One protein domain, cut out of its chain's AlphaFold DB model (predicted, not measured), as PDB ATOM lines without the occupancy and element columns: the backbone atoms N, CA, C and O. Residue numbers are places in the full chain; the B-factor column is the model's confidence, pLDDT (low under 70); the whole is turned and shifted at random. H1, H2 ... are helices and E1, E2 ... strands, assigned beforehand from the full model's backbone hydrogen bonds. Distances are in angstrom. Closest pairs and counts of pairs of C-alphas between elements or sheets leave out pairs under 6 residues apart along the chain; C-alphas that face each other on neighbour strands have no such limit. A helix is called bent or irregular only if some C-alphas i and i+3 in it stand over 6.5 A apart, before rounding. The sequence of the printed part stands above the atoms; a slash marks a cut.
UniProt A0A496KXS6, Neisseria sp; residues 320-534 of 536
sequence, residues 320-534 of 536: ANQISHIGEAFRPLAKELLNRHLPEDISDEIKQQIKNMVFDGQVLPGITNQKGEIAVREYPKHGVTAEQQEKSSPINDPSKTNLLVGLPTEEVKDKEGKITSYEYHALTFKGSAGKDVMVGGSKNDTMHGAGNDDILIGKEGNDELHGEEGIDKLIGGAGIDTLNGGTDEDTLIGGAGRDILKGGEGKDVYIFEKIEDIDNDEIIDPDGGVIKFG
ATOM      1  N   ALA A 320     163.347 109.362 185.942       31.00
ATOM      2  CA  ALA A 320     163.357 110.745 185.515       31.00
ATOM      3  C   ALA A 320     164.727 111.301 185.057       31.00
ATOM      4  O   ALA A 320     164.937 111.692 183.909       31.00
ATOM      5  N   ASN A 321     165.722 111.273 185.937       31.38
ATOM      6  CA  ASN A 321     167.020 111.906 185.708       31.38
ATOM      7  C   ASN A 321     167.891 111.143 184.694       31.38
ATOM      8  O   ASN A 321     168.886 111.679 184.206       31.38
ATOM      9  N   GLN A 322     167.507 109.913 184.339       34.59
ATOM     10  CA  GLN A 322     168.135 109.141 183.264       34.59
ATOM     11  C   GLN A 322     167.614 109.572 181.885       34.59
ATOM     12  O   GLN A 322     168.375 109.541 180.920       34.59
ATOM     13  N   ILE A 323     166.368 110.063 181.807       33.69
ATOM     14  CA  ILE A 323     165.793 110.677 180.601       33.69
ATOM     15  C   ILE A 323     166.439 112.048 180.329       33.69
ATOM     16  O   ILE A 323     166.575 112.416 179.167       33.69
ATOM     17  N   SER A 324     166.974 112.721 181.371       32.66
ATOM     18  CA  SER A 324     167.646 114.048 181.370       32.66
ATOM     19  C   SER A 324     168.695 114.323 180.275       32.66
ATOM     20  O   SER A 324     168.975 115.486 179.987       32.66
ATOM     21  N   HIS A 325     169.278 113.289 179.669       34.41
ATOM     22  CA  HIS A 325     170.454 113.402 178.794       34.41
ATOM     23  C   HIS A 325     170.242 112.758 177.414       34.41
ATOM     24  O   HIS A 325     171.196 112.442 176.702       34.41
ATOM     25  N   ILE A 326     168.983 112.529 177.050       35.59
ATOM     26  CA  ILE A 326     168.580 111.679 175.941       35.59
ATOM     27  C   ILE A 326     168.368 112.522 174.664       35.59
ATOM     28  O   ILE A 326     167.363 113.203 174.510       35.59
ATOM     29  N   GLY A 327     169.345 112.505 173.750       37.72
ATOM     30  CA  GLY A 327     169.297 113.230 172.469       37.72
ATOM     31  C   GLY A 327     168.400 112.595 171.388       37.72
ATOM     32  O   GLY A 327     167.685 111.621 171.625       37.72
ATOM     33  N   GLU A 328     168.488 113.123 170.158       37.81
ATOM     34  CA  GLU A 328     167.660 112.764 168.982       37.81
ATOM     35  C   GLU A 328     167.559 111.253 168.668       37.81
ATOM     36  O   GLU A 328     166.580 110.811 168.069       37.81
ATOM     37  N   ALA A 329     168.539 110.442 169.083       34.94
ATOM     38  CA  ALA A 329     168.592 108.998 168.833       34.94
ATOM     39  C   ALA A 329     167.593 108.167 169.666       34.94
ATOM     40  O   ALA A 329     167.341 107.000 169.373       34.94
ATOM     41  N   PHE A 330     166.997 108.754 170.700       40.31
ATOM     42  CA  PHE A 330     166.174 108.039 171.674       40.31
ATOM     43  C   PHE A 330     164.704 108.479 171.685       40.31
ATOM     44  O   PHE A 330     163.929 107.997 172.511       40.31
ATOM     45  N   ARG A 331     164.277 109.330 170.743       51.56
ATOM     46  CA  ARG A 331     162.853 109.669 170.561       51.56
ATOM     47  C   ARG A 331     161.945 108.432 170.458       51.56
ATOM     48  O   ARG A 331     160.885 108.440 171.081       51.56
ATOM     49  N   PRO A 332     162.347 107.332 169.777       45.56
ATOM     50  CA  PRO A 332     161.565 106.094 169.780       45.56
ATOM     51  C   PRO A 332     161.431 105.458 171.172       45.56
ATOM     52  O   PRO A 332     160.377 104.917 171.488       45.56
ATOM     53  N   LEU A 333     162.470 105.546 172.014       43.69
ATOM     54  CA  LEU A 333     162.440 105.049 173.392       43.69
ATOM     55  C   LEU A 333     161.539 105.918 174.273       43.69
ATOM     56  O   LEU A 333     160.705 105.382 174.991       43.69
ATOM     57  N   ALA A 334     161.681 107.242 174.204       48.44
ATOM     58  CA  ALA A 334     160.847 108.166 174.969       48.44
ATOM     59  C   ALA A 334     159.364 108.024 174.602       48.44
ATOM     60  O   ALA A 334     158.516 107.984 175.486       48.44
ATOM     61  N   LYS A 335     159.064 107.831 173.313       55.31
ATOM     62  CA  LYS A 335     157.717 107.520 172.827       55.31
ATOM     63  C   LYS A 335     157.185 106.187 173.361       55.31
ATOM     64  O   LYS A 335     156.031 106.109 173.764       55.31
ATOM     65  N   GLU A 336     157.996 105.131 173.362       50.16
ATOM     66  CA  GLU A 336     157.572 103.824 173.884       50.16
ATOM     67  C   GLU A 336     157.348 103.854 175.404       50.16
ATOM     68  O   GLU A 336     156.415 103.232 175.909       50.16
ATOM     69  N   LEU A 337     158.176 104.608 176.135       45.84
ATOM     70  CA  LEU A 337     158.011 104.836 177.570       45.84
ATOM     71  C   LEU A 337     156.769 105.672 177.873       45.84
ATOM     72  O   LEU A 337     156.011 105.293 178.759       45.84
ATOM     73  N   LEU A 338     156.527 106.739 177.106       56.81
ATOM     74  CA  LEU A 338     155.286 107.506 177.164       56.81
ATOM     75  C   LEU A 338     154.094 106.562 176.998       56.81
ATOM     76  O   LEU A 338     153.302 106.438 177.916       56.81
ATOM     77  N   ASN A 339     154.036 105.789 175.908       56.25
ATOM     78  CA  ASN A 339     152.930 104.860 175.643       56.25
ATOM     79  C   ASN A 339     152.684 103.837 176.766       56.25
ATOM     80  O   ASN A 339     151.549 103.408 176.955       56.25
ATOM     81  N   ARG A 340     153.729 103.411 177.487       49.81
ATOM     82  CA  ARG A 340     153.615 102.459 178.604       49.81
ATOM     83  C   ARG A 340     153.124 103.108 179.899       49.81
ATOM     84  O   ARG A 340     152.521 102.419 180.713       49.81
ATOM     85  N   HIS A 341     153.438 104.384 180.099       50.44
ATOM     86  CA  HIS A 341     153.180 105.122 181.335       50.44
ATOM     87  C   HIS A 341     152.116 106.211 181.181       50.44
ATOM     88  O   HIS A 341     151.940 107.013 182.097       50.44
ATOM     89  N   LEU A 342     151.411 106.241 180.046       60.19
ATOM     90  CA  LEU A 342     150.199 107.036 179.915       60.19
ATOM     91  C   LEU A 342     149.215 106.607 181.013       60.19
ATOM     92  O   LEU A 342     149.039 105.398 181.208       60.19
ATOM     93  N   PRO A 343     148.596 107.571 181.712       57.19
ATOM     94  CA  PRO A 343     147.576 107.284 182.708       57.19
ATOM     95  C   PRO A 343     146.502 106.308 182.192       57.19
ATOM     96  O   PRO A 343     146.133 106.298 181.008       57.19
ATOM     97  N   GLU A 344     146.061 105.398 183.065       59.16
ATOM     98  CA  GLU A 344     145.109 104.342 182.691       59.16
ATOM     99  C   GLU A 344     143.756 104.922 182.266       59.16
ATOM    100  O   GLU A 344     143.105 104.368 181.383       59.16
ATOM    101  N   ASP A 345     143.405 106.059 182.853       59.38
ATOM    102  CA  ASP A 345     142.234 106.915 182.680       59.38
ATOM    103  C   ASP A 345     142.276 107.832 181.449       59.38
ATOM    104  O   ASP A 345     141.424 108.695 181.325       59.38
ATOM    105  N   ILE A 346     143.226 107.636 180.530       64.94
ATOM    106  CA  ILE A 346     143.175 108.241 179.191       64.94
ATOM    107  C   ILE A 346     142.545 107.256 178.200       64.94
ATOM    108  O   ILE A 346     142.973 106.096 178.126       64.94
ATOM    109  N   SER A 347     141.613 107.719 177.364       68.81
ATOM    110  CA  SER A 347     140.992 106.914 176.303       68.81
ATOM    111  C   SER A 347     141.985 106.243 175.343       68.81
ATOM    112  O   SER A 347     143.063 106.753 175.008       68.81
ATOM    113  N   ASP A 348     141.577 105.082 174.821       75.38
ATOM    114  CA  ASP A 348     142.337 104.338 173.810       75.38
ATOM    115  C   ASP A 348     142.539 105.153 172.523       75.38
ATOM    116  O   ASP A 348     143.564 105.004 171.850       75.38
ATOM    117  N   GLU A 349     141.601 106.044 172.186       76.12
ATOM    118  CA  GLU A 349     141.728 106.936 171.034       76.12
ATOM    119  C   GLU A 349     142.904 107.904 171.210       76.12
ATOM    120  O   GLU A 349     143.754 108.003 170.320       76.12
ATOM    121  N   ILE A 350     143.011 108.566 172.366       69.81
ATOM    122  CA  ILE A 350     144.112 109.492 172.663       69.81
ATOM    123  C   ILE A 350     145.439 108.735 172.752       69.81
ATOM    124  O   ILE A 350     146.426 109.145 172.133       69.81
ATOM    125  N   LYS A 351     145.464 107.574 173.420       69.38
ATOM    126  CA  LYS A 351     146.638 106.684 173.443       69.38
ATOM    127  C   LYS A 351     147.088 106.321 172.026       69.38
ATOM    128  O   LYS A 351     148.282 106.358 171.718       69.38
ATOM    129  N   GLN A 352     146.152 106.009 171.131       76.31
ATOM    130  CA  GLN A 352     146.455 105.674 169.742       76.31
ATOM    131  C   GLN A 352     146.912 106.895 168.926       76.31
ATOM    132  O   GLN A 352     147.790 106.747 168.072       76.31
ATOM    133  N   GLN A 353     146.375 108.089 169.195       76.19
ATOM    134  CA  GLN A 353     146.841 109.346 168.600       76.19
ATOM    135  C   GLN A 353     148.297 109.624 168.992       76.19
ATOM    136  O   GLN A 353     149.144 109.726 168.102       76.19
ATOM    137  N   ILE A 354     148.624 109.603 170.288       67.94
ATOM    138  CA  ILE A 354     149.997 109.771 170.803       67.94
ATOM    139  C   ILE A 354     150.934 108.704 170.211       67.94
ATOM    140  O   ILE A 354     152.033 108.998 169.727       67.94
ATOM    141  N   LYS A 355     150.477 107.450 170.139       68.19
ATOM    142  CA  LYS A 355     151.231 106.351 169.520       68.19
ATOM    143  C   LYS A 355     151.474 106.554 168.023       68.19
ATOM    144  O   LYS A 355     152.484 106.068 167.507       68.19
ATOM    145  N   ASN A 356     150.611 107.274 167.316       73.38
ATOM    146  CA  ASN A 356     150.764 107.572 165.892       73.38
ATOM    147  C   ASN A 356     151.573 108.852 165.623       73.38
ATOM    148  O   ASN A 356     152.068 109.014 164.509       73.38
ATOM    149  N   MET A 357     151.777 109.718 166.622       70.06
ATOM    150  CA  MET A 357     152.539 110.963 166.467       70.06
ATOM    151  C   MET A 357     154.008 110.722 166.117       70.06
ATOM    152  O   MET A 357     154.657 109.804 166.625       70.06
ATOM    153  N   VAL A 358     154.559 111.565 165.248       69.50
ATOM    154  CA  VAL A 358     155.983 111.551 164.907       69.50
ATOM    155  C   VAL A 358     156.668 112.642 165.718       69.50
ATOM    156  O   VAL A 358     156.474 113.813 165.442       69.50
ATOM    157  N   PHE A 359     157.483 112.254 166.700       66.00
ATOM    158  CA  PHE A 359     158.333 113.193 167.431       66.00
ATOM    159  C   PHE A 359     159.589 113.471 166.607       66.00
ATOM    160  O   PHE A 359     160.507 112.646 166.569       66.00
ATOM    161  N   ASP A 360     159.616 114.602 165.910       59.22
ATOM    162  CA  ASP A 360     160.749 115.064 165.103       59.22
ATOM    163  C   ASP A 360     161.401 116.350 165.654       59.22
ATOM    164  O   ASP A 360     162.441 116.775 165.144       59.22
ATOM    165  N   GLY A 361     160.821 116.916 166.718       58.94
ATOM    166  CA  GLY A 361     161.334 118.010 167.542       58.94
ATOM    167  C   GLY A 361     162.179 117.527 168.723       58.94
ATOM    168  O   GLY A 361     162.734 116.428 168.707       58.94
ATOM    169  N   GLN A 362     162.366 118.338 169.755       57.03
ATOM    170  CA  GLN A 362     163.146 117.931 170.924       57.03
ATOM    171  C   GLN A 362     162.405 116.924 171.807       57.03
ATOM    172  O   GLN A 362     161.188 116.936 171.926       57.03
ATOM    173  N   VAL A 363     163.170 116.047 172.455       53.44
ATOM    174  CA  VAL A 363     162.685 115.242 173.576       53.44
ATOM    175  C   VAL A 363     163.431 115.748 174.793       53.44
ATOM    176  O   VAL A 363     164.606 115.433 174.971       53.44
ATOM    177  N   LEU A 364     162.775 116.613 175.563       51.12
ATOM    178  CA  LEU A 364     163.329 117.182 176.778       51.12
ATOM    179  C   LEU A 364     162.696 116.487 177.986       51.12
ATOM    180  O   LEU A 364     161.528 116.699 178.302       51.12
ATOM    181  N   PRO A 365     163.463 115.696 178.733       41.62
ATOM    182  CA  PRO A 365     163.348 115.737 180.186       41.62
ATOM    183  C   PRO A 365     163.333 117.195 180.658       41.62
ATOM    184  O   PRO A 365     164.240 117.973 180.356       41.62
ATOM    185  N   GLY A 366     162.313 117.576 181.402       40.59
ATOM    186  CA  GLY A 366     162.242 118.867 182.049       40.59
ATOM    187  C   GLY A 366     163.411 119.020 183.007       40.59
ATOM    188  O   GLY A 366     163.339 118.568 184.145       40.59
ATOM    189  N   ILE A 367     164.505 119.643 182.560       32.97
ATOM    190  CA  ILE A 367     165.575 120.093 183.446       32.97
ATOM    191  C   ILE A 367     165.015 121.308 184.175       32.97
ATOM    192  O   ILE A 367     165.220 122.455 183.774       32.97
ATOM    193  N   THR A 368     164.268 121.036 185.234       33.72
ATOM    194  CA  THR A 368     163.724 122.048 186.125       33.72
ATOM    195  C   THR A 368     164.888 122.727 186.827       33.72
ATOM    196  O   THR A 368     165.819 122.069 187.307       33.72
ATOM    197  N   ASN A 369     164.880 124.053 186.903       35.25
ATOM    198  CA  ASN A 369     165.776 124.731 187.832       35.25
ATOM    199  C   ASN A 369     165.378 124.385 189.290       35.25
ATOM    200  O   ASN A 369     164.367 123.728 189.532       35.25
ATOM    201  N   GLN A 370     166.152 124.830 190.285       35.41
ATOM    202  CA  GLN A 370     165.854 124.592 191.715       35.41
ATOM    203  C   GLN A 370     164.495 125.155 192.188       35.41
ATOM    204  O   GLN A 370     164.150 124.999 193.352       35.41
ATOM    205  N   LYS A 371     163.746 125.849 191.323       37.66
ATOM    206  CA  LYS A 371     162.417 126.397 191.602       37.66
ATOM    207  C   LYS A 371     161.283 125.626 190.912       37.66
ATOM    208  O   LYS A 371     160.155 126.085 190.982       37.66
ATOM    209  N   GLY A 372     161.567 124.503 190.241       38.66
ATOM    210  CA  GLY A 372     160.548 123.722 189.519       38.66
ATOM    211  C   GLY A 372     160.202 124.265 188.127       38.66
ATOM    212  O   GLY A 372     159.423 123.653 187.404       38.66
ATOM    213  N   GLU A 373     160.821 125.368 187.698       40.16
ATOM    214  CA  GLU A 373     160.586 125.944 186.373       40.16
ATOM    215  C   GLU A 373     161.405 125.169 185.333       40.16
ATOM    216  O   GLU A 373     162.645 125.137 185.387       40.16
ATOM    217  N   ILE A 374     160.730 124.577 184.352       42.47
ATOM    218  CA  ILE A 374     161.362 124.095 183.126       42.47
ATOM    219  C   ILE A 374     161.565 125.317 182.247       42.47
ATOM    220  O   ILE A 374     160.756 125.664 181.393       42.47
ATOM    221  N   ALA A 375     162.690 125.991 182.470       34.31
ATOM    222  CA  ALA A 375     163.233 126.858 181.449       34.31
ATOM    223  C   ALA A 375     163.714 125.936 180.330       34.31
ATOM    224  O   ALA A 375     164.729 125.250 180.491       34.31
ATOM    225  N   VAL A 376     162.998 125.930 179.204       41.06
ATOM    226  CA  VAL A 376     163.582 125.617 177.901       41.06
ATOM    227  C   VAL A 376     164.887 126.410 177.843       41.06
ATOM    228  O   VAL A 376     164.873 127.624 177.647       41.06
ATOM    229  N   ARG A 377     166.023 125.778 178.168       31.34
ATOM    230  CA  ARG A 377     167.293 126.499 178.226       31.34
ATOM    231  C   ARG A 377     167.592 126.901 176.796       31.34
ATOM    232  O   ARG A 377     168.000 126.058 175.997       31.34
ATOM    233  N   GLU A 378     167.396 128.178 176.489       34.16
ATOM    234  CA  GLU A 378     167.979 128.808 175.316       34.16
ATOM    235  C   GLU A 378     169.448 128.405 175.309       34.16
ATOM    236  O   GLU A 378     170.196 128.765 176.218       34.16
ATOM    237  N   TYR A 379     169.871 127.585 174.347       31.72
ATOM    238  CA  TYR A 379     171.292 127.310 174.187       31.72
ATOM    239  C   TYR A 379     171.926 128.660 173.833       31.72
ATOM    240  O   TYR A 379     171.673 129.152 172.726       31.72
ATOM    241  N   PRO A 380     172.708 129.310 174.719       31.39
ATOM    242  CA  PRO A 380     173.155 130.661 174.450       31.39
ATOM    243  C   PRO A 380     174.201 130.564 173.347       31.39
ATOM    244  O   PRO A 380     175.352 130.190 173.579       31.39
ATOM    245  N   LYS A 381     173.818 130.868 172.106       36.50
ATOM    246  CA  LYS A 381     174.805 131.088 171.053       36.50
ATOM    247  C   LYS A 381     175.535 132.378 171.402       36.50
ATOM    248  O   LYS A 381     174.933 133.450 171.450       36.50
ATOM    249  N   HIS A 382     176.831 132.270 171.674       33.16
ATOM    250  CA  HIS A 382     177.678 133.431 171.923       33.16
ATOM    251  C   HIS A 382     177.647 134.367 170.702       33.16
ATOM    252  O   HIS A 382     178.016 133.960 169.603       33.16
ATOM    253  N   GLY A 383     177.229 135.623 170.899       39.12
ATOM    254  CA  GLY A 383     177.311 136.681 169.882       39.12
ATOM    255  C   GLY A 383     176.049 136.946 169.050       39.12
ATOM    256  O   GLY A 383     176.141 137.685 168.073       39.12
ATOM    257  N   VAL A 384     174.892 136.393 169.418       41.41
ATOM    258  CA  VAL A 384     173.583 136.718 168.814       41.41
ATOM    259  C   VAL A 384     172.664 137.399 169.835       41.41
ATOM    260  O   VAL A 384     172.820 137.189 171.037       41.41
ATOM    261  N   THR A 385     171.747 138.255 169.372       40.31
ATOM    262  CA  THR A 385     170.774 138.949 170.241       40.31
ATOM    263  C   THR A 385     169.707 137.981 170.773       40.31
ATOM    264  O   THR A 385     169.505 136.922 170.184       40.31
ATOM    265  N   ALA A 386     168.996 138.336 171.853       40.66
ATOM    266  CA  ALA A 386     167.922 137.506 172.424       40.66
ATOM    267  C   ALA A 386     166.853 137.122 171.373       40.66
ATOM    268  O   ALA A 386     166.569 135.947 171.178       40.66
ATOM    269  N   GLU A 387     166.405 138.082 170.558       39.19
ATOM    270  CA  GLU A 387     165.506 137.842 169.409       39.19
ATOM    271  C   GLU A 387     166.064 136.849 168.366       39.19
ATOM    272  O   GLU A 387     165.318 136.161 167.668       39.19
ATOM    273  N   GLN A 388     167.389 136.793 168.199       35.38
ATOM    274  CA  GLN A 388     168.052 135.862 167.281       35.38
ATOM    275  C   GLN A 388     168.274 134.481 167.916       35.38
ATOM    276  O   GLN A 388     168.357 133.485 167.191       35.38
ATOM    277  N   GLN A 389     168.370 134.399 169.245       35.06
ATOM    278  CA  GLN A 389     168.403 133.136 169.989       35.06
ATOM    279  C   GLN A 389     167.033 132.458 169.956       35.06
ATOM    280  O   GLN A 389     166.961 131.287 169.592       35.06
ATOM    281  N   GLU A 390     165.959 133.214 170.177       37.16
ATOM    282  CA  GLU A 390     164.573 132.734 170.173       37.16
ATOM    283  C   GLU A 390     164.159 132.133 168.814       37.16
ATOM    284  O   GLU A 390     163.609 131.036 168.755       37.16
ATOM    285  N   LYS A 391     164.549 132.774 167.702       36.41
ATOM    286  CA  LYS A 391     164.306 132.286 166.324       36.41
ATOM    287  C   LYS A 391     165.190 131.120 165.877       36.41
ATOM    288  O   LYS A 391     164.968 130.564 164.806       36.41
ATOM    289  N   SER A 392     166.253 130.806 166.617       28.50
ATOM    290  CA  SER A 392     167.209 129.749 166.247       28.50
ATOM    291  C   SER A 392     167.271 128.602 167.251       28.50
ATOM    292  O   SER A 392     168.108 127.703 167.096       28.50
ATOM    293  N   SER A 393     166.384 128.633 168.249       38.81
ATOM    294  CA  SER A 393     166.161 127.550 169.190       38.81
ATOM    295  C   SER A 393     165.439 126.406 168.467       38.81
ATOM    296  O   SER A 393     164.379 126.648 167.896       38.81
ATOM    297  N   PRO A 394     165.963 125.166 168.482       41.03
ATOM    298  CA  PRO A 394     165.280 124.016 167.884       41.03
ATOM    299  C   PRO A 394     163.935 123.694 168.551       41.03
ATOM    300  O   PRO A 394     163.210 122.859 168.027       41.03
ATOM    301  N   ILE A 395     163.654 124.307 169.709       48.09
ATOM    302  CA  ILE A 395     162.381 124.205 170.420       48.09
ATOM    303  C   ILE A 395     161.296 125.037 169.726       48.09
ATOM    304  O   ILE A 395     160.212 124.527 169.520       48.09
ATOM    305  N   ASN A 396     161.592 126.254 169.261       55.38
ATOM    306  CA  ASN A 396     160.596 127.168 168.676       55.38
ATOM    307  C   ASN A 396     160.426 127.004 167.155       55.38
ATOM    308  O   ASN A 396     160.142 127.975 166.451       55.38
ATOM    309  N   ASP A 397     160.661 125.804 166.621       63.25
ATOM    310  CA  ASP A 397     160.353 125.510 165.221       63.25
ATOM    311  C   ASP A 397     158.880 125.078 165.127       63.25
ATOM    312  O   ASP A 397     158.563 123.957 165.530       63.25
ATOM    313  N   PRO A 398     157.981 125.914 164.570       69.88
ATOM    314  CA  PRO A 398     156.548 125.623 164.530       69.88
ATOM    315  C   PRO A 398     156.204 124.388 163.689       69.88
ATOM    316  O   PRO A 398     155.086 123.893 163.729       69.88
ATOM    317  N   SER A 399     157.154 123.875 162.898       73.00
ATOM    318  CA  SER A 399     156.965 122.660 162.102       73.00
ATOM    319  C   SER A 399     157.268 121.362 162.855       73.00
ATOM    320  O   SER A 399     157.177 120.289 162.252       73.00
ATOM    321  N   LYS A 400     157.691 121.443 164.121       69.38
ATOM    322  CA  LYS A 400     158.185 120.302 164.896       69.38
ATOM    323  C   LYS A 400     157.213 119.837 165.952       69.38
ATOM    324  O   LYS A 400     156.424 120.614 166.469       69.38
ATOM    325  N   THR A 401     157.312 118.545 166.260       69.81
ATOM    326  CA  THR A 401     156.631 117.932 167.397       69.81
ATOM    327  C   THR A 401     157.625 117.590 168.504       69.81
ATOM    328  O   THR A 401     158.454 116.685 168.317       69.81
ATOM    329  N   ASN A 402     157.553 118.271 169.649       70.12
ATOM    330  CA  ASN A 402     158.402 117.993 170.807       70.12
ATOM    331  C   ASN A 402     157.692 117.106 171.849       70.12
ATOM    332  O   ASN A 402     156.475 116.939 171.854       70.12
ATOM    333  N   LEU A 403     158.486 116.494 172.728       71.69
ATOM    334  CA  LEU A 403     158.029 115.758 173.906       71.69
ATOM    335  C   LEU A 403     158.726 116.339 175.136       71.69
ATOM    336  O   LEU A 403     159.949 116.230 175.263       71.69
ATOM    337  N   LEU A 404     157.950 116.940 176.029       68.56
ATOM    338  CA  LEU A 404     158.394 117.586 177.257       68.56
ATOM    339  C   LEU A 404     157.867 116.780 178.451       68.56
ATOM    340  O   LEU A 404     156.667 116.704 178.679       68.56
ATOM    341  N   VAL A 405     158.751 116.148 179.219       62.00
ATOM    342  CA  VAL A 405     158.350 115.308 180.365       62.00
ATOM    343  C   VAL A 405     158.964 115.876 181.628       62.00
ATOM    344  O   VAL A 405     160.188 115.894 181.748       62.00
ATOM    345  N   GLY A 406     158.155 116.365 182.559       54.38
ATOM    346  CA  GLY A 406     158.653 117.083 183.730       54.38
ATOM    347  C   GLY A 406     159.022 116.175 184.879       54.38
ATOM    348  O   GLY A 406     158.393 115.154 185.150       54.38
ATOM    349  N   LEU A 407     160.136 116.531 185.512       49.41
ATOM    350  CA  LEU A 407     160.883 115.637 186.376       49.41
ATOM    351  C   LEU A 407     161.639 116.413 187.467       49.41
ATOM    352  O   LEU A 407     162.871 116.425 187.469       49.41
ATOM    353  N   PRO A 408     160.961 117.070 188.421       48.62
ATOM    354  CA  PRO A 408     161.653 117.808 189.458       48.62
ATOM    355  C   PRO A 408     161.811 116.913 190.684       48.62
ATOM    356  O   PRO A 408     160.951 116.866 191.560       48.62
ATOM    357  N   THR A 409     162.914 116.181 190.767       50.72
ATOM    358  CA  THR A 409     163.277 115.499 192.015       50.72
ATOM    359  C   THR A 409     164.371 116.286 192.717       50.72
ATOM    360  O   THR A 409     165.457 116.430 192.154       50.72
ATOM    361  N   GLU A 410     164.134 116.749 193.943       52.56
ATOM    362  CA  GLU A 410     165.207 117.246 194.807       52.56
ATOM    363  C   GLU A 410     165.746 116.110 195.678       52.56
ATOM    364  O   GLU A 410     164.993 115.327 196.258       52.56
ATOM    365  N   GLU A 411     167.070 116.007 195.768       58.31
ATOM    366  CA  GLU A 411     167.730 115.134 196.734       58.31
ATOM    367  C   GLU A 411     167.563 115.705 198.141       58.31
ATOM    368  O   GLU A 411     168.244 116.662 198.517       58.31
ATOM    369  N   VAL A 412     166.736 115.070 198.962       58.00
ATOM    370  CA  VAL A 412     166.709 115.363 200.392       58.00
ATOM    371  C   VAL A 412     167.934 114.715 201.013       58.00
ATOM    372  O   VAL A 412     168.136 113.504 200.891       58.00
ATOM    373  N   LYS A 413     168.766 115.522 201.668       63.00
ATOM    374  CA  LYS A 413     169.984 115.065 202.338       63.00
ATOM    375  C   LYS A 413     169.866 115.218 203.846       63.00
ATOM    376  O   LYS A 413     169.305 116.199 204.334       63.00
ATOM    377  N   ASP A 414     170.429 114.268 204.587       67.19
ATOM    378  CA  ASP A 414     170.646 114.433 206.021       67.19
ATOM    379  C   ASP A 414     171.721 115.500 206.312       67.19
ATOM    380  O   ASP A 414     172.313 116.107 205.412       67.19
ATOM    381  N   LYS A 415     171.971 115.762 207.599       75.44
ATOM    382  CA  LYS A 415     172.921 116.796 208.047       75.44
ATOM    383  C   LYS A 415     174.363 116.485 207.637       75.44
ATOM    384  O   LYS A 415     175.205 117.380 207.633       75.44
ATOM    385  N   GLU A 416     174.632 115.236 207.289       69.38
ATOM    386  CA  GLU A 416     175.912 114.706 206.848       69.38
ATOM    387  C   GLU A 416     176.038 114.698 205.311       69.38
ATOM    388  O   GLU A 416     177.092 114.344 204.778       69.38
ATOM    389  N   GLY A 417     175.001 115.143 204.588       58.38
ATOM    390  CA  GLY A 417     174.991 115.273 203.133       58.38
ATOM    391  C   GLY A 417     174.634 113.986 202.384       58.38
ATOM    392  O   GLY A 417     174.786 113.936 201.161       58.38
ATOM    393  N   LYS A 418     174.165 112.947 203.082       52.16
ATOM    394  CA  LYS A 418     173.730 111.686 202.480       52.16
ATOM    395  C   LYS A 418     172.276 111.799 202.038       52.16
ATOM    396  O   LYS A 418     171.426 112.240 202.800       52.16
ATOM    397  N   ILE A 419     171.994 111.359 200.814       50.25
ATOM    398  CA  ILE A 419     170.638 111.345 200.252       50.25
ATOM    399  C   ILE A 419     169.772 110.374 201.062       50.25
ATOM    400  O   ILE A 419     170.099 109.191 201.187       50.25
ATOM    401  N   THR A 420     168.683 110.883 201.622       48.88
ATOM    402  CA  THR A 420     167.701 110.129 202.405       48.88
ATOM    403  C   THR A 420     166.416 109.869 201.632       48.88
ATOM    404  O   THR A 420     165.768 108.856 201.876       48.88
ATOM    405  N   SER A 421     166.054 110.753 200.701       45.06
ATOM    406  CA  SER A 421     164.863 110.628 199.856       45.06
ATOM    407  C   SER A 421     164.962 111.537 198.628       45.06
ATOM    408  O   SER A 421     165.840 112.395 198.545       45.06
ATOM    409  N   TYR A 422     164.054 111.336 197.675       54.44
ATOM    410  CA  TYR A 422     163.824 112.236 196.548       54.44
ATOM    411  C   TYR A 422     162.443 112.870 196.715       54.44
ATOM    412  O   TYR A 422     161.466 112.140 196.883       54.44
ATOM    413  N   GLU A 423     162.360 114.199 196.704       53.75
ATOM    414  CA  GLU A 423     161.090 114.931 196.779       53.75
ATOM    415  C   GLU A 423     160.678 115.448 195.402       53.75
ATOM    416  O   GLU A 423     161.440 116.150 194.737       53.75
ATOM    417  N   TYR A 424     159.462 115.092 194.987       57.62
ATOM    418  CA  TYR A 424     158.842 115.599 193.767       57.62
ATOM    419  C   TYR A 424     158.286 117.003 194.023       57.62
ATOM    420  O   TYR A 424     157.529 117.185 194.981       57.62
ATOM    421  N   HIS A 425     158.651 117.971 193.185       62.91
ATOM    422  CA  HIS A 425     158.109 119.334 193.230       62.91
ATOM    423  C   HIS A 425     157.018 119.560 192.181       62.91
ATOM    424  O   HIS A 425     156.883 118.790 191.237       62.91
ATOM    425  N   ALA A 426     156.263 120.638 192.373       65.19
ATOM    426  CA  ALA A 426     155.453 121.240 191.325       65.19
ATOM    427  C   ALA A 426     156.335 121.651 190.138       65.19
ATOM    428  O   ALA A 426     157.447 122.165 190.320       65.19
ATOM    429  N   LEU A 427     155.825 121.431 188.938       66.06
ATOM    430  CA  LEU A 427     156.425 121.805 187.674       66.06
ATOM    431  C   LEU A 427     155.804 123.090 187.157       66.06
ATOM    432  O   LEU A 427     154.608 123.304 187.275       66.06
ATOM    433  N   THR A 428     156.607 123.928 186.516       70.88
ATOM    434  CA  THR A 428     156.086 124.965 185.625       70.88
ATOM    435  C   THR A 428     156.720 124.782 184.262       70.88
ATOM    436  O   THR A 428     157.934 124.954 184.114       70.88
ATOM    437  N   PHE A 429     155.914 124.415 183.273       71.44
ATOM    438  CA  PHE A 429     156.342 124.237 181.901       71.44
ATOM    439  C   PHE A 429     155.838 125.354 181.010       71.44
ATOM    440  O   PHE A 429     154.707 125.817 181.131       71.44
ATOM    441  N   LYS A 430     156.664 125.672 180.023       76.50
ATOM    442  CA  LYS A 430     156.225 126.373 178.833       76.50
ATOM    443  C   LYS A 430     156.693 125.596 177.611       76.50
ATOM    444  O   LYS A 430     157.882 125.279 177.515       76.50
ATOM    445  N   GLY A 431     155.747 125.269 176.748       71.44
ATOM    446  CA  GLY A 431     155.949 124.733 175.423       71.44
ATOM    447  C   GLY A 431     156.498 125.798 174.488       71.44
ATOM    448  O   GLY A 431     157.103 126.801 174.893       71.44
ATOM    449  N   SER A 432     156.371 125.523 173.213       73.44
ATOM    450  CA  SER A 432     157.074 126.167 172.131       73.44
ATOM    451  C   SER A 432     156.093 126.730 171.120       73.44
ATOM    452  O   SER A 432     154.887 126.669 171.281       73.44
ATOM    453  N   ALA A 433     156.611 127.310 170.045       75.38
ATOM    454  CA  ALA A 433     155.757 127.704 168.935       75.38
ATOM    455  C   ALA A 433     155.316 126.520 168.053       75.38
ATOM    456  O   ALA A 433     154.731 126.779 167.010       75.38
ATOM    457  N   GLY A 434     155.701 125.276 168.357       78.94
ATOM    458  CA  GLY A 434     155.359 124.068 167.601       78.94
ATOM    459  C   GLY A 434     154.627 123.059 168.476       78.94
ATOM    460  O   GLY A 434     154.600 123.212 169.683       78.94
ATOM    461  N   LYS A 435     154.106 121.990 167.865       85.12
ATOM    462  CA  LYS A 435     153.316 120.973 168.571       85.12
ATOM    463  C   LYS A 435     154.107 120.331 169.713       85.12
ATOM    464  O   LYS A 435     155.160 119.732 169.496       85.12
ATOM    465  N   ASP A 436     153.553 120.325 170.904       82.94
ATOM    466  CA  ASP A 436     154.172 119.831 172.118       82.94
ATOM    467  C   ASP A 436     153.326 118.732 172.755       82.94
ATOM    468  O   ASP A 436     152.104 118.798 172.846       82.94
ATOM    469  N   VAL A 437     153.989 117.666 173.204       83.75
ATOM    470  CA  VAL A 437     153.387 116.700 174.130       83.75
ATOM    471  C   VAL A 437     154.036 116.899 175.480       83.75
ATOM    472  O   VAL A 437     155.225 116.623 175.641       83.75
ATOM    473  N   MET A 438     153.260 117.376 176.440       82.00
ATOM    474  CA  MET A 438     153.711 117.775 177.761       82.00
ATOM    475  C   MET A 438     153.136 116.831 178.808       82.00
ATOM    476  O   MET A 438     151.938 116.562 178.819       82.00
ATOM    477  N   VAL A 439     153.993 116.300 179.677       79.38
ATOM    478  CA  VAL A 439     153.587 115.360 180.728       79.38
ATOM    479  C   VAL A 439     154.120 115.818 182.074       79.38
ATOM    480  O   VAL A 439     155.339 115.867 182.267       79.38
ATOM    481  N   GLY A 440     153.197 116.111 182.986       73.88
ATOM    482  CA  GLY A 440     153.431 116.478 184.373       73.88
ATOM    483  C   GLY A 440     153.911 115.328 185.261       73.88
ATOM    484  O   GLY A 440     154.247 114.218 184.829       73.88
ATOM    485  N   GLY A 441     154.010 115.640 186.540       72.81
ATOM    486  CA  GLY A 441     154.501 114.835 187.637       72.81
ATOM    487  C   GLY A 441     153.370 114.222 188.457       72.81
ATOM    488  O   GLY A 441     152.489 113.554 187.931       72.81
ATOM    489  N   SER A 442     153.498 114.287 189.778       74.75
ATOM    490  CA  SER A 442     152.485 113.810 190.737       74.75
ATOM    491  C   SER A 442     152.163 114.906 191.763       74.75
ATOM    492  O   SER A 442     151.974 114.646 192.959       74.75
ATOM    493  N   LYS A 443     152.352 116.153 191.346       81.56
ATOM    494  CA  LYS A 443     152.274 117.374 192.138       81.56
ATOM    495  C   LYS A 443     151.509 118.384 191.303       81.56
ATOM    496  O   LYS A 443     151.363 118.186 190.118       81.56
ATOM    497  N   ASN A 444     151.084 119.458 191.952       85.44
ATOM    498  CA  ASN A 444     150.354 120.546 191.320       85.44
ATOM    499  C   ASN A 444     151.242 121.247 190.290       85.44
ATOM    500  O   ASN A 444     152.102 122.046 190.668       85.44
ATOM    501  N   ASP A 445     151.051 120.928 189.024       83.00
ATOM    502  CA  ASP A 445     151.892 121.365 187.927       83.00
ATOM    503  C   ASP A 445     151.191 122.436 187.093       83.00
ATOM    504  O   ASP A 445     149.995 122.377 186.847       83.00
ATOM    505  N   THR A 446     151.944 123.419 186.614       86.38
ATOM    506  CA  THR A 446     151.479 124.437 185.672       86.38
ATOM    507  C   THR A 446     152.090 124.162 184.301       86.38
ATOM    508  O   THR A 446     153.311 124.060 184.176       86.38
ATOM    509  N   MET A 447     151.280 124.068 183.253       87.69
ATOM    510  CA  MET A 447     151.720 123.816 181.880       87.69
ATOM    511  C   MET A 447     151.103 124.818 180.914       87.69
ATOM    512  O   MET A 447     149.904 125.055 180.953       87.69
ATOM    513  N   HIS A 448     151.929 125.364 180.026       87.88
ATOM    514  CA  HIS A 448     151.512 126.227 178.921       87.88
ATOM    515  C   HIS A 448     151.947 125.586 177.602       87.88
ATOM    516  O   HIS A 448     153.149 125.374 177.461       87.88
ATOM    517  N   GLY A 449     151.032 125.286 176.680       86.19
ATOM    518  CA  GLY A 449     151.321 124.720 175.354       86.19
ATOM    519  C   GLY A 449     152.010 125.725 174.431       86.19
ATOM    520  O   GLY A 449     153.110 125.483 173.940       86.19
ATOM    521  N   ALA A 450     151.479 126.947 174.432       86.44
ATOM    522  CA  ALA A 450     151.925 128.111 173.678       86.44
ATOM    523  C   ALA A 450     151.391 128.187 172.247       86.44
ATOM    524  O   ALA A 450     150.544 129.044 172.005       86.44
ATOM    525  N   GLY A 451     151.892 127.404 171.292       84.25
ATOM    526  CA  GLY A 451     151.428 127.533 169.909       84.25
ATOM    527  C   GLY A 451     151.418 126.241 169.107       84.25
ATOM    528  O   GLY A 451     152.390 125.496 169.125       84.25
ATOM    529  N   ASN A 452     150.415 126.115 168.232       90.69
ATOM    530  CA  ASN A 452     149.982 124.892 167.541       90.69
ATOM    531  C   ASN A 452     149.278 123.900 168.471       90.69
ATOM    532  O   ASN A 452     149.303 124.016 169.676       90.69
ATOM    533  N   ASP A 453     148.674 122.892 167.844       93.38
ATOM    534  CA  ASP A 453     147.923 121.827 168.491       93.38
ATOM    535  C   ASP A 453     148.769 121.010 169.482       93.38
ATOM    536  O   ASP A 453     149.503 120.102 169.066       93.38
ATOM    537  N   ASP A 454     148.589 121.210 170.775       91.69
ATOM    538  CA  ASP A 454     149.356 120.586 171.844       91.69
ATOM    539  C   ASP A 454     148.597 119.457 172.559       91.69
ATOM    540  O   ASP A 454     147.390 119.253 172.412       91.69
ATOM    541  N   ILE A 455     149.331 118.635 173.312       91.31
ATOM    542  CA  ILE A 455     148.769 117.629 174.221       91.31
ATOM    543  C   ILE A 455     149.395 117.817 175.599       91.31
ATOM    544  O   ILE A 455     150.574 117.513 175.780       91.31
ATOM    545  N   LEU A 456     148.611 118.258 176.579       91.94
ATOM    546  CA  LEU A 456     149.043 118.495 177.958       91.94
ATOM    547  C   LEU A 456     148.414 117.448 178.887       91.94
ATOM    548  O   LEU A 456     147.200 117.260 178.872       91.94
ATOM    549  N   ILE A 457     149.235 116.771 179.693       88.88
ATOM    550  CA  ILE A 457     148.814 115.696 180.606       88.88
ATOM    551  C   ILE A 457     149.316 116.003 182.023       88.88
ATOM    552  O   ILE A 457     150.513 115.850 182.271       88.88
ATOM    553  N   GLY A 458     148.425 116.400 182.935       84.88
ATOM    554  CA  GLY A 458     148.713 116.756 184.338       84.88
ATOM    555  C   GLY A 458     149.155 115.571 185.198       84.88
ATOM    556  O   GLY A 458     150.281 115.538 185.698       84.88
ATOM    557  N   LYS A 459     148.345 114.506 185.181       82.62
ATOM    558  CA  LYS A 459     148.459 113.261 185.961       82.62
ATOM    559  C   LYS A 459     147.848 113.377 187.355       82.62
ATOM    560  O   LYS A 459     146.642 113.298 187.460       82.62
ATOM    561  N   GLU A 460     148.643 113.359 188.420       83.00
ATOM    562  CA  GLU A 460     148.119 113.475 189.787       83.00
ATOM    563  C   GLU A 460     148.500 114.853 190.307       83.00
ATOM    564  O   GLU A 460     149.673 115.212 190.219       83.00
ATOM    565  N   GLY A 461     147.588 115.549 190.973       86.00
ATOM    566  CA  GLY A 461     147.862 116.896 191.462       86.00
ATOM    567  C   GLY A 461     146.675 117.804 191.218       86.00
ATOM    568  O   GLY A 461     145.685 117.386 190.651       86.00
ATOM    569  N   ASN A 462     146.750 119.030 191.718       92.75
ATOM    570  CA  ASN A 462     145.831 120.077 191.284       92.75
ATOM    571  C   ASN A 462     146.571 120.916 190.249       92.75
ATOM    572  O   ASN A 462     147.351 121.797 190.634       92.75
ATOM    573  N   ASP A 463     146.371 120.600 188.982       94.06
ATOM    574  CA  ASP A 463     147.182 121.087 187.877       94.06
ATOM    575  C   ASP A 463     146.532 122.293 187.184       94.06
ATOM    576  O   ASP A 463     145.313 122.450 187.139       94.06
ATOM    577  N   GLU A 464     147.355 123.182 186.637       96.38
ATOM    578  CA  GLU A 464     146.946 124.327 185.825       96.38
ATOM    579  C   GLU A 464     147.444 124.122 184.391       96.38
ATOM    580  O   GLU A 464     148.634 124.261 184.111       96.38
ATOM    581  N   LEU A 465     146.544 123.777 183.468       96.81
ATOM    582  CA  LEU A 465     146.871 123.496 182.070       96.81
ATOM    583  C   LEU A 465     146.329 124.604 181.165       96.81
ATOM    584  O   LEU A 465     145.141 124.921 181.201       96.81
ATOM    585  N   HIS A 466     147.190 125.171 180.329       96.88
ATOM    586  CA  HIS A 466     146.865 126.228 179.379       96.88
ATOM    587  C   HIS A 466     147.300 125.793 177.977       96.88
ATOM    588  O   HIS A 466     148.498 125.643 177.757       96.88
ATOM    589  N   GLY A 467     146.359 125.579 177.056       94.81
ATOM    590  CA  GLY A 467     146.662 125.256 175.657       94.81
ATOM    591  C   GLY A 467     147.290 126.451 174.931       94.81
ATOM    592  O   GLY A 467     148.452 126.403 174.536       94.81
ATOM    593  N   GLU A 468     146.617 127.600 175.020       95.31
ATOM    594  CA  GLU A 468     146.976 128.871 174.370       95.31
ATOM    595  C   GLU A 468     146.540 128.920 172.893       95.31
ATOM    596  O   GLU A 468     145.340 129.050 172.663       95.31
ATOM    597  N   GLU A 469     147.447 128.950 171.909       93.56
ATOM    598  CA  GLU A 469     147.070 129.012 170.486       93.56
ATOM    599  C   GLU A 469     147.086 127.620 169.831       93.56
ATOM    600  O   GLU A 469     148.162 127.048 169.681       93.56
ATOM    601  N   GLY A 470     145.970 127.150 169.268       95.75
ATOM    602  CA  GLY A 470     145.931 125.923 168.463       95.75
ATOM    603  C   GLY A 470     144.804 124.988 168.882       95.75
ATOM    604  O   GLY A 470     144.050 125.292 169.787       95.75
ATOM    605  N   ILE A 471     144.653 123.851 168.192       96.38
ATOM    606  CA  ILE A 471     143.655 122.842 168.581       96.38
ATOM    607  C   ILE A 471     144.278 121.889 169.600       96.38
ATOM    608  O   ILE A 471     144.924 120.893 169.241       96.38
ATOM    609  N   ASP A 472     144.048 122.170 170.872       96.44
ATOM    610  CA  ASP A 472     144.743 121.542 171.981       96.44
ATOM    611  C   ASP A 472     143.960 120.393 172.617       96.44
ATOM    612  O   ASP A 472     142.733 120.262 172.534       96.44
ATOM    613  N   LYS A 473     144.701 119.499 173.276       94.50
ATOM    614  CA  LYS A 473     144.151 118.421 174.103       94.50
ATOM    615  C   LYS A 473     144.696 118.513 175.513       94.50
ATOM    616  O   LYS A 473     145.870 118.226 175.745       94.50
ATOM    617  N   LEU A 474     143.833 118.858 176.455       95.75
ATOM    618  CA  LEU A 474     144.193 119.052 177.852       95.75
ATOM    619  C   LEU A 474     143.580 117.929 178.686       95.75
ATOM    620  O   LEU A 474     142.375 117.689 178.617       95.75
ATOM    621  N   ILE A 475     144.417 117.242 179.460       93.12
ATOM    622  CA  ILE A 475     144.038 116.117 180.317       93.12
ATOM    623  C   ILE A 475     144.558 116.413 181.725       93.12
ATOM    624  O   ILE A 475     145.770 116.351 181.938       93.12
ATOM    625  N   GLY A 476     143.664 116.738 182.659       91.50
ATOM    626  CA  GLY A 476     144.008 117.012 184.059       91.50
ATOM    627  C   GLY A 476     144.507 115.749 184.754       91.50
ATOM    628  O   GLY A 476     145.699 115.603 185.020       91.50
ATOM    629  N   GLY A 477     143.628 114.756 184.862       88.50
ATOM    630  CA  GLY A 477     143.905 113.485 185.517       88.50
ATOM    631  C   GLY A 477     143.214 113.429 186.872       88.50
ATOM    632  O   GLY A 477     142.006 113.586 186.953       88.50
ATOM    633  N   ALA A 478     143.940 113.103 187.934       87.75
ATOM    634  CA  ALA A 478     143.396 113.003 189.278       87.75
ATOM    635  C   ALA A 478     143.747 114.236 190.118       87.75
ATOM    636  O   ALA A 478     144.914 114.443 190.450       87.75
ATOM    637  N   GLY A 479     142.722 114.925 190.615       91.12
ATOM    638  CA  GLY A 479     142.835 116.043 191.542       91.12
ATOM    639  C   GLY A 479     141.804 117.128 191.258       91.12
ATOM    640  O   GLY A 479     140.686 116.829 190.881       91.12
ATOM    641  N   ILE A 480     142.111 118.375 191.599       95.81
ATOM    642  CA  ILE A 480     141.246 119.527 191.300       95.81
ATOM    643  C   ILE A 480     142.010 120.372 190.297       95.81
ATOM    644  O   ILE A 480     142.843 121.193 190.698       95.81
ATOM    645  N   ASP A 481     141.718 120.167 189.025       96.69
ATOM    646  CA  ASP A 481     142.478 120.730 187.922       96.69
ATOM    647  C   ASP A 481     141.799 121.976 187.347       96.69
ATOM    648  O   ASP A 481     140.586 122.182 187.422       96.69
ATOM    649  N   THR A 482     142.598 122.869 186.775       98.25
ATOM    650  CA  THR A 482     142.131 124.018 185.999       98.25
ATOM    651  C   THR A 482     142.690 123.919 184.593       98.25
ATOM    652  O   THR A 482     143.879 124.134 184.375       98.25
ATOM    653  N   LEU A 483     141.820 123.642 183.629       98.31
ATOM    654  CA  LEU A 483     142.154 123.542 182.214       98.31
ATOM    655  C   LEU A 483     141.638 124.785 181.489       98.31
ATOM    656  O   LEU A 483     140.518 125.235 181.730       98.31
ATOM    657  N   ASN A 484     142.450 125.348 180.602       98.44
ATOM    658  CA  ASN A 484     142.083 126.451 179.726       98.44
ATOM    659  C   ASN A 484     142.550 126.142 178.306       98.44
ATOM    660  O   ASN A 484     143.758 126.172 178.085       98.44
ATOM    661  N   GLY A 485     141.618 125.857 177.397       97.31
ATOM    662  CA  GLY A 485     141.907 125.558 175.993       97.31
ATOM    663  C   GLY A 485     142.626 126.731 175.336       97.31
ATOM    664  O   GLY A 485     143.829 126.672 175.117       97.31
ATOM    665  N   GLY A 486     141.958 127.878 175.263       97.50
ATOM    666  CA  GLY A 486     142.562 129.106 174.757       97.50
ATOM    667  C   GLY A 486     141.842 129.586 173.514       97.50
ATOM    668  O   GLY A 486     140.762 130.160 173.637       97.50
ATOM    669  N   THR A 487     142.467 129.466 172.352       96.56
ATOM    670  CA  THR A 487     141.849 129.808 171.066       96.56
ATOM    671  C   THR A 487     141.815 128.593 170.159       96.56
ATOM    672  O   THR A 487     142.818 127.903 170.097       96.56
ATOM    673  N   ASP A 488     140.773 128.495 169.331       97.31
ATOM    674  CA  ASP A 488     140.458 127.384 168.417       97.31
ATOM    675  C   ASP A 488     139.644 126.261 169.098       97.31
ATOM    676  O   ASP A 488     139.072 126.457 170.158       97.31
ATOM    677  N   GLU A 489     139.372 125.154 168.397       97.50
ATOM    678  CA  GLU A 489     138.436 124.119 168.875       97.50
ATOM    679  C   GLU A 489     139.151 123.066 169.735       97.50
ATOM    680  O   GLU A 489     139.610 122.048 169.210       97.50
ATOM    681  N   ASP A 490     139.188 123.269 171.048       97.69
ATOM    682  CA  ASP A 490     139.966 122.453 171.978       97.69
ATOM    683  C   ASP A 490     139.223 121.218 172.494       97.69
ATOM    684  O   ASP A 490     137.999 121.080 172.417       97.69
ATOM    685  N   THR A 491     139.970 120.262 173.051       95.31
ATOM    686  CA  THR A 491     139.421 119.117 173.790       95.31
ATOM    687  C   THR A 491     139.923 119.105 175.227       95.31
ATOM    688  O   THR A 491     141.119 118.954 175.469       95.31
ATOM    689  N   LEU A 492     139.004 119.190 176.188       95.81
ATOM    690  CA  LEU A 492     139.304 119.222 177.616       95.81
ATOM    691  C   LEU A 492     138.738 117.978 178.317       95.81
ATOM    692  O   LEU A 492     137.552 117.661 178.200       95.81
ATOM    693  N   ILE A 493     139.599 117.292 179.066       93.50
ATOM    694  CA  ILE A 493     139.278 116.165 179.948       93.50
ATOM    695  C   ILE A 493     139.775 116.543 181.342       93.50
ATOM    696  O   ILE A 493     140.984 116.586 181.558       93.50
ATOM    697  N   GLY A 494     138.858 116.843 182.265       92.31
ATOM    698  CA  GLY A 494     139.204 117.129 183.663       92.31
ATOM    699  C   GLY A 494     139.791 115.890 184.325       92.31
ATOM    700  O   GLY A 494     140.996 115.806 184.532       92.31
ATOM    701  N   GLY A 495     138.956 114.863 184.456       90.06
ATOM    702  CA  GLY A 495     139.333 113.580 185.028       90.06
ATOM    703  C   GLY A 495     138.668 113.398 186.384       90.06
ATOM    704  O   GLY A 495     137.488 113.690 186.545       90.06
ATOM    705  N   ALA A 496     139.381 112.822 187.344       89.38
ATOM    706  CA  ALA A 496     138.832 112.541 188.657       89.38
ATOM    707  C   ALA A 496     139.001 113.734 189.602       89.38
ATOM    708  O   ALA A 496     140.102 113.996 190.076       89.38
ATOM    709  N   GLY A 497     137.880 114.306 190.025       91.44
ATOM    710  CA  GLY A 497     137.800 115.354 191.033       91.44
ATOM    711  C   GLY A 497     137.000 116.531 190.501       91.44
ATOM    712  O   GLY A 497     136.253 116.369 189.547       91.44
ATOM    713  N   ARG A 498     137.045 117.670 191.196       95.50
ATOM    714  CA  ARG A 498     136.214 118.822 190.830       95.50
ATOM    715  C   ARG A 498     137.022 119.797 190.001       95.50
ATOM    716  O   ARG A 498     137.691 120.655 190.579       95.50
ATOM    717  N   ASP A 499     136.859 119.737 188.696       96.81
ATOM    718  CA  ASP A 499     137.704 120.487 187.779       96.81
ATOM    719  C   ASP A 499     137.050 121.784 187.299       96.81
ATOM    720  O   ASP A 499     135.836 121.996 187.384       96.81
ATOM    721  N   ILE A 500     137.877 122.698 186.798       98.06
ATOM    722  CA  ILE A 500     137.446 123.917 186.116       98.06
ATOM    723  C   ILE A 500     137.926 123.827 184.672       98.06
ATOM    724  O   ILE A 500     139.119 123.949 184.402       98.06
ATOM    725  N   LEU A 501     136.993 123.661 183.739       97.88
ATOM    726  CA  LEU A 501     137.263 123.494 182.315       97.88
ATOM    727  C   LEU A 501     136.848 124.761 181.569       97.88
ATOM    728  O   LEU A 501     135.662 125.055 181.416       97.88
ATOM    729  N   LYS A 502     137.824 125.542 181.120       98.38
ATOM    730  CA  LYS A 502     137.604 126.767 180.351       98.38
ATOM    731  C   LYS A 502     137.898 126.476 178.888       98.38
ATOM    732  O   LYS A 502     139.044 126.198 178.570       98.38
ATOM    733  N   GLY A 503     136.885 126.521 178.030       96.88
ATOM    734  CA  GLY A 503     137.062 126.291 176.593       96.88
ATOM    735  C   GLY A 503     137.906 127.388 175.965       96.88
ATOM    736  O   GLY A 503     139.078 127.194 175.676       96.88
ATOM    737  N   GLY A 504     137.350 128.598 175.944       96.75
ATOM    738  CA  GLY A 504     138.025 129.764 175.393       96.75
ATOM    739  C   GLY A 504     137.290 130.266 174.159       96.75
ATOM    740  O   GLY A 504     136.062 130.301 174.162       96.75
ATOM    741  N   GLU A 505     138.025 130.748 173.163       96.69
ATOM    742  CA  GLU A 505     137.456 131.094 171.859       96.69
ATOM    743  C   GLU A 505     137.377 129.841 170.993       96.69
ATOM    744  O   GLU A 505     138.409 129.237 170.742       96.69
ATOM    745  N   GLY A 506     136.210 129.512 170.439       95.81
ATOM    746  CA  GLY A 506     136.055 128.300 169.631       95.81
ATOM    747  C   GLY A 506     134.871 127.441 170.052       95.81
ATOM    748  O   GLY A 506     134.030 127.841 170.845       95.81
ATOM    749  N   LYS A 507     134.725 126.274 169.426       95.94
ATOM    750  CA  LYS A 507     133.701 125.292 169.808       95.94
ATOM    751  C   LYS A 507     134.368 124.083 170.420       95.94
ATOM    752  O   LYS A 507     134.655 123.111 169.723       95.94
ATOM    753  N   ASP A 508     134.531 124.146 171.727       97.69
ATOM    754  CA  ASP A 508     135.325 123.169 172.451       97.69
ATOM    755  C   ASP A 508     134.561 121.877 172.725       97.69
ATOM    756  O   ASP A 508     133.328 121.791 172.647       97.69
ATOM    757  N   VAL A 509     135.308 120.832 173.048       95.19
ATOM    758  CA  VAL A 509     134.788 119.514 173.385       95.19
ATOM    759  C   VAL A 509     135.214 119.152 174.800       95.19
ATOM    760  O   VAL A 509     136.395 119.029 175.094       95.19
ATOM    761  N   TYR A 510     134.238 118.886 175.660       93.75
ATOM    762  CA  TYR A 510     134.453 118.448 177.036       93.75
ATOM    763  C   TYR A 510     134.129 116.969 177.124       93.75
ATOM    764  O   TYR A 510     133.008 116.567 176.795       93.75
ATOM    765  N   ILE A 511     135.091 116.147 177.522       90.00
ATOM    766  CA  ILE A 511     134.920 114.696 177.559       90.00
ATOM    767  C   ILE A 511     134.987 114.222 179.006       90.00
ATOM    768  O   ILE A 511     135.981 114.426 179.692       90.00
ATOM    769  N   PHE A 512     133.932 113.530 179.425       88.19
ATOM    770  CA  PHE A 512     133.872 112.797 180.683       88.19
ATOM    771  C   PHE A 512     133.897 111.304 180.361       88.19
ATOM    772  O   PHE A 512     132.942 110.769 179.782       88.19
ATOM    773  N   GLU A 513     134.997 110.624 180.671       79.75
ATOM    774  CA  GLU A 513     135.179 109.220 180.291       79.75
ATOM    775  C   GLU A 513     134.364 108.284 181.192       79.75
ATOM    776  O   GLU A 513     133.799 107.284 180.730       79.75
ATOM    777  N   LYS A 514     134.240 108.641 182.471       81.81
ATOM    778  CA  LYS A 514     133.449 107.938 183.477       81.81
ATOM    779  C   LYS A 514     132.417 108.873 184.085       81.81
ATOM    780  O   LYS A 514     132.528 110.093 184.063       81.81
ATOM    781  N   ILE A 515     131.382 108.279 184.675       80.25
ATOM    782  CA  ILE A 515     130.366 109.061 185.387       80.25
ATOM    783  C   ILE A 515     130.916 109.673 186.680       80.25
ATOM    784  O   ILE A 515     130.372 110.663 187.160       80.25
ATOM    785  N   GLU A 516     131.970 109.074 187.241       80.69
ATOM    786  CA  GLU A 516     132.666 109.601 188.413       80.69
ATOM    787  C   GLU A 516     133.459 110.877 188.103       80.69
ATOM    788  O   GLU A 516     133.661 111.668 189.015       80.69
ATOM    789  N   ASP A 517     133.828 111.098 186.839       78.81
ATOM    790  CA  ASP A 517     134.611 112.261 186.400       78.81
ATOM    791  C   ASP A 517     133.765 113.549 186.371       78.81
ATOM    792  O   ASP A 517     134.270 114.641 186.196       78.81
ATOM    793  N   ILE A 518     132.440 113.453 186.532       81.25
ATOM    794  CA  ILE A 518     131.526 114.607 186.507       81.25
ATOM    795  C   ILE A 518     131.410 115.242 187.906       81.25
ATOM    796  O   ILE A 518     130.316 115.663 188.288       81.25
ATOM    797  N   ASP A 519     132.459 115.255 188.736       84.81
ATOM    798  CA  ASP A 519     132.383 115.541 190.187       84.81
ATOM    799  C   ASP A 519     132.172 117.038 190.539       84.81
ATOM    800  O   ASP A 519     132.818 117.660 191.389       84.81
ATOM    801  N   ASN A 520     131.105 117.604 189.977       87.88
ATOM    802  CA  ASN A 520     130.721 119.013 189.997       87.88
ATOM    803  C   ASN A 520     131.698 119.926 189.260       87.88
ATOM    804  O   ASN A 520     131.891 121.068 189.687       87.88
ATOM    805  N   ASP A 521     132.254 119.433 188.163       92.69
ATOM    806  CA  ASP A 521     133.079 120.224 187.263       92.69
ATOM    807  C   ASP A 521     132.361 121.483 186.784       92.69
ATOM    808  O   ASP A 521     131.159 121.490 186.485       92.69
ATOM    809  N   GLU A 522     133.124 122.567 186.710       96.25
ATOM    810  CA  GLU A 522     132.673 123.851 186.205       96.25
ATOM    811  C   GLU A 522     133.179 124.044 184.776       96.25
ATOM    812  O   GLU A 522     134.374 124.218 184.552       96.25
ATOM    813  N   ILE A 523     132.259 124.063 183.809       96.12
ATOM    814  CA  ILE A 523     132.575 124.393 182.416       96.12
ATOM    815  C   ILE A 523     132.282 125.872 182.163       96.12
ATOM    816  O   ILE A 523     131.152 126.334 182.356       96.12
ATOM    817  N   ILE A 524     133.291 126.604 181.692       96.38
ATOM    818  CA  ILE A 524     133.199 128.015 181.316       96.38
ATOM    819  C   ILE A 524     133.578 128.149 179.845       96.38
ATOM    820  O   ILE A 524     134.747 128.091 179.481       96.38
ATOM    821  N   ASP A 525     132.578 128.385 179.008       95.88
ATOM    822  CA  ASP A 525     132.753 128.460 177.564       95.88
ATOM    823  C   ASP A 525     131.916 129.618 177.000       95.88
ATOM    824  O   ASP A 525     130.678 129.539 177.016       95.88
ATOM    825  N   PRO A 526     132.541 130.737 176.597       91.69
ATOM    826  CA  PRO A 526     131.810 131.893 176.090       91.69
ATOM    827  C   PRO A 526     131.144 131.634 174.731       91.69
ATOM    828  O   PRO A 526     130.099 132.236 174.461       91.69
ATOM    829  N   ASP A 527     131.706 130.744 173.912       94.44
ATOM    830  CA  ASP A 527     131.235 130.438 172.558       94.44
ATOM    831  C   ASP A 527     130.377 129.157 172.505       94.44
ATOM    832  O   ASP A 527     129.557 128.971 171.594       94.44
ATOM    833  N   GLY A 528     130.466 128.350 173.562       88.81
ATOM    834  CA  GLY A 528     129.700 127.142 173.810       88.81
ATOM    835  C   GLY A 528     130.270 125.927 173.084       88.81
ATOM    836  O   GLY A 528     130.523 125.962 171.883       88.81
ATOM    837  N   GLY A 529     130.339 124.800 173.786       91.75
ATOM    838  CA  GLY A 529     130.934 123.577 173.258       91.75
ATOM    839  C   GLY A 529     130.021 122.353 173.261       91.75
ATOM    840  O   GLY A 529     128.798 122.414 173.442       91.75
ATOM    841  N   VAL A 530     130.642 121.201 173.040       93.81
ATOM    842  CA  VAL A 530     130.013 119.882 173.037       93.81
ATOM    843  C   VAL A 530     130.493 119.099 174.248       93.81
ATOM    844  O   VAL A 530     131.678 118.831 174.388       93.81
ATOM    845  N   ILE A 531     129.561 118.655 175.087       91.94
ATOM    846  CA  ILE A 531     129.861 117.709 176.166       91.94
ATOM    847  C   ILE A 531     129.655 116.285 175.643       91.94
ATOM    848  O   ILE A 531     128.589 115.966 175.106       91.94
ATOM    849  N   LYS A 532     130.661 115.429 175.815       88.81
ATOM    850  CA  LYS A 532     130.639 114.005 175.474       88.81
ATOM    851  C   LYS A 532     130.810 113.153 176.729       88.81
ATOM    852  O   LYS A 532     131.551 113.514 177.638       88.81
ATOM    853  N   PHE A 533     130.132 112.007 176.745       83.38
ATOM    854  CA  PHE A 533     130.205 111.024 177.825       83.38
ATOM    855  C   PHE A 533     130.643 109.667 177.264       83.38
ATOM    856  O   PHE A 533     129.874 109.015 176.553       83.38
ATOM    857  N   GLY A 534     131.859 109.236 177.607       67.44
ATOM    858  CA  GLY A 534     132.516 108.045 177.056       67.44
ATOM    859  C   GLY A 534     132.822 108.129 175.549       67.44
ATOM    860  O   GLY A 534     132.687 109.182 174.928       67.44
TER     861      GLY A 534
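This is residues 320 to 534 of the 536 residues of a protein of Neisseria sp (UniProt A0A496KXS6). From E5 to E16 the chain winds in stacked, flattened turns, a solenoid whose two sides are two sheets face to face, a sandwich; E1 and E2 lengthen the larger sheet at one end. Over the outside of that sheet runs a helical hairpin, with H2 packing on the E1 end, while the hairpin of E3 and E4 and the small helix H4 lie far out from the body. The printed part has 215 residues with four named helices and sixteen named strands, in the order H1, H2, H3, E1, H4, then E2 to E16, and the class is mixed, helices and strands. The sheet E1 E2 E6 E8 E10 E12 E14 E16 and the sheet E5 E7 E9 E11 E13 E15 are each parallel, and E3 and E4 are antiparallel. The whole is compact, with a radius of gyration of the C-alphas of 17.5 A and spans of 49 by 44 by 29 A.

The largest sheet holds E1, residues 363 to 366, E2, 401 to 406 and 16.5 A long, E6, 435 to 439, E8, 455 to 460, E10, 473 to 478, E12, 491 to 496 and 16.3 A long, E14, 509 to 512, and E16, 530 to 533. The second sheet holds E5, residues 428 to 430, E7, 446 to 451 and 16.1 A long, E9, 464 to 469, E11, 482 to 487, E13, 500 to 505, and E15, 522 to 524. E3 is residues 409 to 413 and E4 is 419 to 424, 14.1 A long. H1 is residues 320 to 323, H2 is 328 to 341 and 20.5 A long, H3 is 348 to 356 and 12.0 A long, and H4 is 386 to 390. C-alpha 320 of H1 is at (163.357, 110.745, 185.515), and C-alpha 533 of E16 is at (130.205, 111.024, 177.825).

The largest sheet is twisted, its edge strands E1 and E16. E1 and E2 are parallel at 25 degrees, with N 364 and O 403 2.9 A apart, within hydrogen-bond range. E10 and E12 are parallel at 3 degrees, with N 474 and O 491 at 2.9 A. In the second sheet E9 and E11 are parallel at 4 degrees, with N 465 and O 482 at 2.8 A. The two sheets form a sandwich, two sheets face to face, with the parts that face each other 9.7 A centre to centre; between E10 and E11 the closest C-alphas, those of Leu 474 and Leu 483, are 6.6 A apart. E1, H4 and E2 form a strand-helix-strand unit, two parallel neighbour strands with a helix between, its crossover right-handed. H2 is on the largest sheet at a height of 9.8 A, making two layers, a helix on one face of a sheet; it runs slantwise to the strands, at 51 degrees to E1 on the local plane. Its closest C-alphas to E1 are those of Arg 331 and Val 363, 6.3 A apart. H2 is irregular, C-alphas 329 and 332 being 7.7 A apart. H1 is on the same face as H2. H2 and H3 are a hairpin and touch, H2 with residues 335 to 339 alone, at a shallow tilt of 9 degrees, opposite ways; the closest C-alphas are those of Asn 339 and Lys 355, 6.5 A apart. H3 is not on the largest sheet, but only just, with 4 pairs of C-alphas within 10 A. H4 touches no helix. E2 runs on into E3 at 25 degrees, and E3 and E4 are an antiparallel hairpin at 151 degrees, with N 410 and O 423 at 2.9 A. Residues 373 to 374 pair in parallel with residues 428 to 429 of E5. In H3 and H4 every O i to N i+4 pair is within hydrogen-bond range, in H2 8 of 10, and H1 is too short for such a pair.

The two C-alphas farthest apart, those of Glu 416 and Asp 527, are 58.5 A apart. The printed part has no cut. The link from E1 to H4, 19 residues, is long. The mean pLDDT of the printed part is 70.3, and 99 residues are under 70, among them residues 320 to 347, 358 to 398 and 416 to 427.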